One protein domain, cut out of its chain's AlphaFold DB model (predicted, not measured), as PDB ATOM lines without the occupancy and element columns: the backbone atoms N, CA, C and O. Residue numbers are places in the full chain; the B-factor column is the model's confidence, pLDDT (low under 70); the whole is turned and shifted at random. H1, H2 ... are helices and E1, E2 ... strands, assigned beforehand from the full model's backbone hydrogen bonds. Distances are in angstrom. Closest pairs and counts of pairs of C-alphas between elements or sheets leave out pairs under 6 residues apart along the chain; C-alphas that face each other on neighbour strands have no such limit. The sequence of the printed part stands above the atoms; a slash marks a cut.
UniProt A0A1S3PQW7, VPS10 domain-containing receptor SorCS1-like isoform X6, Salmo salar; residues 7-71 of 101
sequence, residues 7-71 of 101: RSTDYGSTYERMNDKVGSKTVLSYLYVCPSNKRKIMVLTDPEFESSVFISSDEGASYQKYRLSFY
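Overview. This is residues 7 to 71 of the 101 residues of the protein "VPS10 domain-containing receptor SorCS1-like isoform X6" of Salmo salar (UniProt A0A1S3PQW7). With little regular structure, this is one twisted sheet of four short strands running back and forth; a long stretch without named elements, residues 7 to 18, leads to tiny H1 at the sheet. The printed part has 65 residues, 24 of them in named elements, mostly strand, in the order H1 E1 E2 E3 E4. The sheet E1 E2 E3 E4 is a meander, each strand the antiparallel neighbour of the one before. The whole is compact, radius of gyration of the C-alphas 12.1 A, spanning 36 by 28 by 16 A.

Along the chain. H1 is residues 19 to 22, 5.5 A, from C-alpha 19 at (-16.534, -10.138, 33.259). E1 is residues 28 to 33, 14.5 A; E2 41 to 45, 13.3 A; E3 52 to 56, 13.3 A; E4 64 to 67, 10.1 A, ending at C-alpha 67 (-9.034, -24.273, 25.852).

Arrangement. H1 only grazes the sheet, with residues 21 to 22. H1 is too short for O i to N i+4 pairs. Within hydrogen-bond range are N 32 and O 42 in hairpin E1 and E2, 2.8 A, N 43 and O 54 in E2 and E3, 2.8 A, and N 55 and O 64 in E3 and E4, 2.9 A. Edge strands E1 and E4 are apart.

Size, cuts and confidence. The farthest C-alphas, Ser 13 and Ser 69, are 38.7 A apart. The printed part has no cut and no long link. Residues 19 to 26 have pLDDT under 70.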
ATOM      1  N   ARG A   7     -11.201  -6.663  40.106       83.44
ATOM      2  CA  ARG A   7      -9.777  -6.311  40.210       83.44
ATOM      3  C   ARG A   7      -9.614  -4.892  40.739       83.44
ATOM      4  O   ARG A   7     -10.280  -3.987  40.255       83.44
ATOM      5  N   SER A   8      -8.652  -4.693  41.633       86.56
ATOM      6  CA  SER A   8      -8.159  -3.368  42.018       86.56
ATOM      7  C   SER A   8      -6.728  -3.147  41.516       86.56
ATOM      8  O   SER A   8      -5.951  -4.096  41.376       86.56
ATOM      9  N   THR A   9      -6.379  -1.891  41.242       86.19
ATOM     10  CA  THR A   9      -5.018  -1.431  40.904       86.19
ATOM     11  C   THR A   9      -4.495  -0.371  41.881       86.19
ATOM     12  O   THR A   9      -3.372   0.101  41.737       86.19
ATOM     13  N   ASP A  10      -5.283  -0.024  42.899       88.81
ATOM     14  CA  ASP A  10      -5.056   1.087  43.827       88.81
ATOM     15  C   ASP A  10      -5.187   0.642  45.295       88.81
ATOM     16  O   ASP A  10      -5.706   1.360  46.153       88.81
ATOM     17  N   TYR A  11      -4.698  -0.570  45.576       85.56
ATOM     18  CA  TYR A  11      -4.689  -1.178  46.913       85.56
ATOM     19  C   TYR A  11      -6.087  -1.352  47.531       85.56
ATOM     20  O   TYR A  11      -6.242  -1.324  48.751       85.56
ATOM     21  N   GLY A  12      -7.099  -1.580  46.693       88.25
ATOM     22  CA  GLY A  12      -8.470  -1.854  47.117       88.25
ATOM     23  C   GLY A  12      -9.325  -0.608  47.326       88.25
ATOM     24  O   GLY A  12     -10.364  -0.710  47.979       88.25
ATOM     25  N   SER A  13      -8.914   0.548  46.793       87.12
ATOM     26  CA  SER A  13      -9.710   1.781  46.867       87.12
ATOM     27  C   SER A  13     -10.825   1.793  45.813       87.12
ATOM     28  O   SER A  13     -11.934   2.250  46.093       87.12
ATOM     29  N   THR A  14     -10.564   1.239  44.628       88.50
ATOM     30  CA  THR A  14     -11.540   1.036  43.553       88.50
ATOM     31  C   THR A  14     -11.420  -0.364  42.952       88.50
ATOM     32  O   THR A  14     -10.371  -1.011  43.016       88.50
ATOM     33  N   TYR A  15     -12.531  -0.843  42.386       84.25
ATOM     34  CA  TYR A  15     -12.643  -2.171  41.792       84.25
ATOM     35  C   TYR A  15     -13.278  -2.088  40.406       84.25
ATOM     36  O   TYR A  15     -14.324  -1.465  40.221       84.25
ATOM     37  N   GLU A  16     -12.667  -2.764  39.441       83.62
ATOM     38  CA  GLU A  16     -13.192  -2.962  38.095       83.62
ATOM     39  C   GLU A  16     -13.708  -4.394  37.935       83.62
ATOM     40  O   GLU A  16     -13.042  -5.360  38.322       83.62
ATOM     41  N   ARG A  17     -14.882  -4.551  37.315       83.38
ATOM     42  CA  ARG A  17     -15.424  -5.870  36.962       83.38
ATOM     43  C   ARG A  17     -14.576  -6.525  35.881       83.38
ATOM     44  O   ARG A  17     -14.238  -5.901  34.879       83.38
ATOM     45  N   MET A  18     -14.294  -7.814  36.049       74.25
ATOM     46  CA  MET A  18     -13.497  -8.587  35.093       74.25
ATOM     47  C   MET A  18     -14.324  -9.386  34.075       74.25
ATOM     48  O   MET A  18     -13.740  -9.988  33.173       74.25
ATOM     49  N   ASN A  19     -15.659  -9.366  34.155       68.94
ATOM     50  CA  ASN A  19     -16.534 -10.138  33.259       68.94
ATOM     51  C   ASN A  19     -16.309  -9.835  31.768       68.94
ATOM     52  O   ASN A  19     -16.388 -10.746  30.947       68.94
ATOM     53  N   ASP A  20     -15.952  -8.598  31.417       65.75
ATOM     54  CA  ASP A  20     -15.678  -8.217  30.026       65.75
ATOM     55  C   ASP A  20     -14.314  -8.724  29.524       65.75
ATOM     56  O   ASP A  20     -14.108  -8.870  28.321       65.75
ATOM     57  N   LYS A  21     -13.379  -9.023  30.439       68.19
ATOM     58  CA  LYS A  21     -12.007  -9.457  30.118       68.19
ATOM     59  C   LYS A  21     -11.878 -10.975  29.986       68.19
ATOM     60  O   LYS A  21     -11.028 -11.454  29.245       68.19
ATOM     61  N   VAL A  22     -12.706 -11.721  30.716       64.56
ATOM     62  CA  VAL A  22     -12.653 -13.193  30.791       64.56
ATOM     63  C   VAL A  22     -13.860 -13.838  30.086       64.56
ATOM     64  O   VAL A  22     -13.789 -14.983  29.641       64.56
ATOM     65  N   GLY A  23     -14.935 -13.074  29.874       65.00
ATOM     66  CA  GLY A  23     -16.180 -13.517  29.254       65.00
ATOM     67  C   GLY A  23     -17.300 -13.667  30.284       65.00
ATOM     68  O   GLY A  23     -17.126 -14.261  31.344       65.00
ATOM     69  N   SER A  24     -18.492 -13.166  29.951       58.03
ATOM     70  CA  SER A  24     -19.639 -13.020  30.865       58.03
ATOM     71  C   SER A  24     -20.286 -14.323  31.363       58.03
ATOM     72  O   SER A  24     -21.249 -14.268  32.122       58.03
ATOM     73  N   LYS A  25     -19.786 -15.493  30.945       63.19
ATOM     74  CA  LYS A  25     -20.273 -16.824  31.360       63.19
ATOM     75  C   LYS A  25     -19.204 -17.689  32.024       63.19
ATOM     76  O   LYS A  25     -19.443 -18.869  32.266       63.19
ATOM     77  N   THR A  26     -18.020 -17.144  32.259       65.75
ATOM     78  CA  THR A  26     -16.904 -17.934  32.757       65.75
ATOM     79  C   THR A  26     -16.890 -17.920  34.280       65.75
ATOM     80  O   THR A  26     -16.652 -16.881  34.886       65.75
ATOM     81  N   VAL A  27     -17.120 -19.087  34.883       72.56
ATOM     82  CA  VAL A  27     -16.919 -19.317  36.321       72.56
ATOM     83  C   VAL A  27     -15.436 -19.605  36.546       72.56
ATOM     84  O   VAL A  27     -14.859 -20.456  35.859       72.56
ATOM     85  N   LEU A  28     -14.802 -18.860  37.449       74.38
ATOM     86  CA  LEU A  28     -13.368 -18.954  37.720       74.38
ATOM     87  C   LEU A  28     -13.154 -19.734  39.007       74.38
ATOM     88  O   LEU A  28     -13.707 -19.382  40.036       74.38
ATOM     89  N   SER A  29     -12.330 -20.772  38.950       81.00
ATOM     90  CA  SER A  29     -12.133 -21.692  40.069       81.00
ATOM     91  C   SER A  29     -10.867 -21.370  40.862       81.00
ATOM     92  O   SER A  29     -10.895 -21.319  42.089       81.00
ATOM     93  N   TYR A  30      -9.748 -21.106  40.181       85.88
ATOM     94  CA  TYR A  30      -8.465 -20.854  40.843       85.88
ATOM     95  C   TYR A  30      -7.669 -19.748  40.158       85.88
ATOM     96  O   TYR A  30      -7.593 -19.697  38.931       85.88
ATOM     97  N   LEU A  31      -7.004 -18.913  40.961       88.75
ATOM     98  CA  LEU A  31      -6.066 -17.891  40.503       88.75
ATOM     99  C   LEU A  31      -4.661 -18.191  41.027       88.75
ATOM    100  O   LEU A  31      -4.455 -18.423  42.217       88.75
ATOM    101  N   TYR A  32      -3.691 -18.132  40.124       89.44
ATOM    102  CA  TYR A  32      -2.283 -18.390  40.370       89.44
ATOM    103  C   TYR A  32      -1.457 -17.182  39.932       89.44
ATOM    104  O   TYR A  32      -1.641 -16.660  38.835       89.44
ATOM    105  N   VAL A  33      -0.515 -16.760  40.774       90.31
ATOM    106  CA  VAL A  33       0.450 -15.697  40.456       90.31
ATOM    107  C   VAL A  33       1.837 -16.313  40.392       90.31
ATOM    108  O   VAL A  33       2.235 -17.036  41.308       90.31
ATOM    109  N   CYS A  34       2.572 -16.033  39.318       87.94
ATOM    110  CA  CYS A  34       3.912 -16.572  39.149       87.94
ATOM    111  C   CYS A  34       4.854 -16.019  40.240       87.94
ATOM    112  O   CYS A  34       4.924 -14.800  40.442       87.94
ATOM    113  N   PRO A  35       5.592 -16.886  40.961       87.38
ATOM    114  CA  PRO A  35       6.428 -16.465  42.082       87.38
ATOM    115  C   PRO A  35       7.625 -15.612  41.644       87.38
ATOM    116  O   PRO A  35       8.019 -14.699  42.369       87.38
ATOM    117  N   SER A  36       8.190 -15.880  40.463       87.06
ATOM    118  CA  SER A  36       9.319 -15.127  39.904       87.06
ATOM    119  C   SER A  36       8.888 -13.865  39.153       87.06
ATOM    120  O   SER A  36       9.678 -12.932  39.034       87.06
ATOM    121  N   ASN A  37       7.638 -13.801  38.681       88.12
ATOM    122  CA  ASN A  37       7.110 -12.665  37.932       88.12
ATOM    123  C   ASN A  37       5.650 -12.391  38.300       88.12
ATOM    124  O   ASN A  37       4.723 -12.955  37.723       88.12
ATOM    125  N   LYS A  38       5.437 -11.451  39.224       88.56
ATOM    126  CA  LYS A  38       4.102 -11.111  39.743       88.56
ATOM    127  C   LYS A  38       3.136 -10.556  38.690       88.56
ATOM    128  O   LYS A  38       1.946 -10.454  38.968       88.56
ATOM    129  N   ARG A  39       3.631 -10.197  37.498       89.94
ATOM    130  CA  ARG A  39       2.787  -9.766  36.377       89.94
ATOM    131  C   ARG A  39       2.109 -10.920  35.663       89.94
ATOM    132  O   ARG A  39       1.070 -10.702  35.045       89.94
ATOM    133  N   LYS A  40       2.688 -12.122  35.749       89.00
ATOM    134  CA  LYS A  40       2.119 -13.332  35.164       89.00
ATOM    135  C   LYS A  40       1.065 -13.914  36.094       89.00
ATOM    136  O   LYS A  40       1.372 -14.353  37.206       89.00
ATOM    137  N   ILE A  41      -0.172 -13.916  35.615       90.25
ATOM    138  CA  ILE A  41      -1.344 -14.430  36.322       90.25
ATOM    139  C   ILE A  41      -1.984 -15.508  35.458       90.25
ATOM    140  O   ILE A  41      -2.227 -15.302  34.271       90.25
ATOM    141  N   MET A  42      -2.271 -16.654  36.062       89.81
ATOM    142  CA  MET A  42      -3.024 -17.732  35.433       89.81
ATOM    143  C   MET A  42      -4.333 -17.923  36.184       89.81
ATOM    144  O   MET A  42      -4.340 -18.021  37.409       89.81
ATOM    145  N   VAL A  43      -5.438 -17.995  35.454       88.88
ATOM    146  CA  VAL A  43      -6.765 -18.220  36.024       88.88
ATOM    147  C   VAL A  43      -7.378 -19.450  35.376       88.88
ATOM    148  O   VAL A  43      -7.451 -19.545  34.151       88.88
ATOM    149  N   LEU A  44      -7.788 -20.410  36.197       88.19
ATOM    150  CA  LEU A  44      -8.469 -21.621  35.759       88.19
ATOM    151  C   LEU A  44      -9.978 -21.405  35.798       88.19
ATOM    152  O   LEU A  44     -10.503 -20.744  36.696       88.19
ATOM    153  N   THR A  45     -10.668 -21.978  34.821       86.69
ATOM    154  CA  THR A  45     -12.128 -22.033  34.814       86.69
ATOM    155  C   THR A  45     -12.637 -23.254  35.554       86.69
ATOM    156  O   THR A  45     -11.928 -24.253  35.703       86.69
ATOM    157  N   ASP A  46     -13.873 -23.178  36.030       83.94
ATOM    158  CA  ASP A  46     -14.542 -24.333  36.609       83.94
ATOM    159  C   ASP A  46     -14.748 -25.424  35.534       83.94
ATOM    160  O   ASP A  46     -15.453 -25.184  34.541       83.94
ATOM    161  N   PRO A  47     -14.138 -26.616  35.706       79.56
ATOM    162  CA  PRO A  47     -14.223 -27.703  34.738       79.56
ATOM    163  C   PRO A  47     -15.650 -28.218  34.504       79.56
ATOM    164  O   PRO A  47     -15.880 -28.818  33.452       79.56
ATOM    165  N   GLU A  48     -16.600 -27.987  35.420       81.94
ATOM    166  CA  GLU A  48     -18.011 -28.359  35.228       81.94
ATOM    167  C   GLU A  48     -18.666 -27.584  34.075       81.94
ATOM    168  O   GLU A  48     -19.574 -28.095  33.415       81.94
ATOM    169  N   PHE A  49     -18.179 -26.372  33.792       78.94
ATOM    170  CA  PHE A  49     -18.712 -25.502  32.744       78.94
ATOM    171  C   PHE A  49     -17.806 -25.468  31.516       78.94
ATOM    172  O   PHE A  49     -18.261 -25.627  30.380       78.94
ATOM    173  N   GLU A  50     -16.513 -25.234  31.729       80.56
ATOM    174  CA  GLU A  50     -15.531 -25.139  30.661       80.56
ATOM    175  C   GLU A  50     -14.146 -25.481  31.203       80.56
ATOM    176  O   GLU A  50     -13.746 -24.990  32.250       80.56
ATOM    177  N   SER A  51     -13.364 -26.268  30.462       85.56
ATOM    178  CA  SER A  51     -11.952 -26.466  30.787       85.56
ATOM    179  C   SER A  51     -11.085 -25.524  29.961       85.56
ATOM    180  O   SER A  51     -10.880 -25.719  28.759       85.56
ATOM    181  N   SER A  52     -10.634 -24.440  30.580       87.38
ATOM    182  CA  SER A  52      -9.773 -23.432  29.972       87.38
ATOM    183  C   SER A  52      -8.839 -22.826  31.015       87.38
ATOM    184  O   SER A  52      -9.117 -22.818  32.213       87.38
ATOM    185  N   VAL A  53      -7.728 -22.289  30.530       88.00
ATOM    186  CA  VAL A  53      -6.834 -21.438  31.307       88.00
ATOM    187  C   VAL A  53      -6.759 -20.070  30.646       88.00
ATOM    188  O   VAL A  53      -6.601 -19.952  29.430       88.00
ATOM    189  N   PHE A  54      -6.899 -19.031  31.456       88.69
ATOM    190  CA  PHE A  54      -6.660 -17.653  31.071       88.69
ATOM    191  C   PHE A  54      -5.278 -17.251  31.559       88.69
ATOM    192  O   PHE A  54      -4.965 -17.414  32.736       88.69
ATOM    193  N   ILE A  55      -4.454 -16.733  30.658       89.56
ATOM    194  CA  ILE A  55      -3.085 -16.319  30.955       89.56
ATOM    195  C   ILE A  55      -2.995 -14.818  30.727       89.56
ATOM    196  O   ILE A  55      -3.373 -14.316  29.668       89.56
ATOM    197  N   SER A  56      -2.506 -14.105  31.729       90.19
ATOM    198  CA  SER A  56      -2.169 -12.693  31.651       90.19
ATOM    199  C   SER A  56      -0.686 -12.513  31.937       90.19
ATOM    200  O   SER A  56      -0.143 -13.166  32.827       90.19
ATOM    201  N   SER A  57      -0.059 -11.592  31.211       90.12
ATOM    202  CA  SER A  57       1.331 -11.162  31.413       90.12
ATOM    203  C   SER A  57       1.427  -9.690  31.842       90.12
ATOM    204  O   SER A  57       2.520  -9.127  31.907       90.12
ATOM    205  N   ASP A  58       0.286  -9.054  32.122       90.62
ATOM    206  CA  ASP A  58       0.125  -7.621  32.389       90.62
ATOM    207  C   ASP A  58      -0.691  -7.358  33.670       90.62
ATOM    208  O   ASP A  58      -1.515  -6.442  33.749       90.62
ATOM    209  N   GLU A  59      -0.452  -8.181  34.697       89.31
ATOM    210  CA  GLU A  59      -1.098  -8.082  36.014       89.31
ATOM    211  C   GLU A  59      -2.630  -8.256  35.942       89.31
ATOM    212  O   GLU A  59      -3.365  -7.761  36.793       89.31
ATOM    213  N   GLY A  60      -3.133  -8.959  34.925       86.50
ATOM    214  CA  GLY A  60      -4.556  -9.221  34.697       86.50
ATOM    215  C   GLY A  60      -5.269  -8.112  33.924       86.50
ATOM    216  O   GLY A  60      -6.462  -7.883  34.155       86.50
ATOM    217  N   ALA A  61      -4.551  -7.296  33.139       86.75
ATOM    218  CA  ALA A  61      -5.163  -6.193  32.383       86.75
ATOM    219  C   ALA A  61      -5.803  -6.723  31.100       86.75
ATOM    220  O   ALA A  61      -6.911  -6.305  30.754       86.75
ATOM    221  N   SER A  62      -5.160  -7.715  30.493       87.38
ATOM    222  CA  SER A  62      -5.678  -8.545  29.419       87.38
ATOM    223  C   SER A  62      -5.450 -10.026  29.724       87.38
ATOM    224  O   SER A  62      -4.559 -10.392  30.492       87.38
ATOM    225  N   TYR A  63      -6.281 -10.881  29.129       87.44
ATOM    226  CA  TYR A  63      -6.161 -12.327  29.253       87.44
ATOM    227  C   TYR A  63      -6.227 -12.990  27.883       87.44
ATOM    228  O   TYR A  63      -7.067 -12.653  27.048       87.44
ATOM    229  N   GLN A  64      -5.367 -13.981  27.684       88.75
ATOM    230  CA  GLN A  64      -5.427 -14.903  26.562       88.75
ATOM    231  C   GLN A  64      -6.049 -16.214  27.033       88.75
ATOM    232  O   GLN A  64      -5.622 -16.789  28.034       88.75
ATOM    233  N   LYS A  65      -7.085 -16.670  26.329       88.44
ATOM    234  CA  LYS A  65      -7.822 -17.887  26.674       88.44
ATOM    235  C   LYS A  65      -7.281 -19.081  25.899       88.44
ATOM    236  O   LYS A  65      -7.298 -19.079  24.670       88.44
ATOM    237  N   TYR A  66      -6.930 -20.139  26.619       87.12
ATOM    238  CA  TYR A  66      -6.521 -21.418  26.052       87.12
ATOM    239  C   TYR A  66      -7.473 -22.506  26.517       87.12
ATOM    240  O   TYR A  66      -7.609 -22.766  27.713       87.12
ATOM    241  N   ARG A  67      -8.140 -23.154  25.562       86.69
ATOM    242  CA  ARG A  67      -9.034 -24.273  25.852       86.69
ATOM    243  C   ARG A  67      -8.221 -25.542  26.060       86.69
ATOM    244  O   ARG A  67      -7.328 -25.845  25.271       86.69
ATOM    245  N   LEU A  68      -8.557 -26.287  27.103       85.50
ATOM    246  CA  LEU A  68      -7.885 -27.526  27.468       85.50
ATOM    247  C   LEU A  68      -8.766 -28.721  27.098       85.50
ATOM    248  O   LEU A  68      -9.994 -28.644  27.119       85.50
ATOM    249  N   SER A  69      -8.128 -29.835  26.746       83.00
ATOM    250  CA  SER A  69      -8.796 -31.119  26.500       83.00
ATOM    251  C   SER A  69      -8.905 -31.990  27.759       83.00
ATOM    252  O   SER A  69      -9.424 -33.101  27.689       83.00
ATOM    253  N   PHE A  70      -8.408 -31.501  28.897       82.12
ATOM    254  CA  PHE A  70      -8.337 -32.200  30.178       82.12
ATOM    255  C   PHE A  70      -8.539 -31.214  31.331       82.12
ATOM    256  O   PHE A  70      -8.267 -30.025  31.187       82.12
ATOM    257  N   TYR A  71      -8.952 -31.720  32.492       83.19
ATOM    258  CA  TYR A  71      -9.213 -30.903  33.676       83.19
ATOM    259  C   TYR A  71      -7.968 -30.755  34.546       83.19
ATOM    260  O   TYR A  71      -7.383 -31.758  34.961       83.19
TER     261      TYR A  71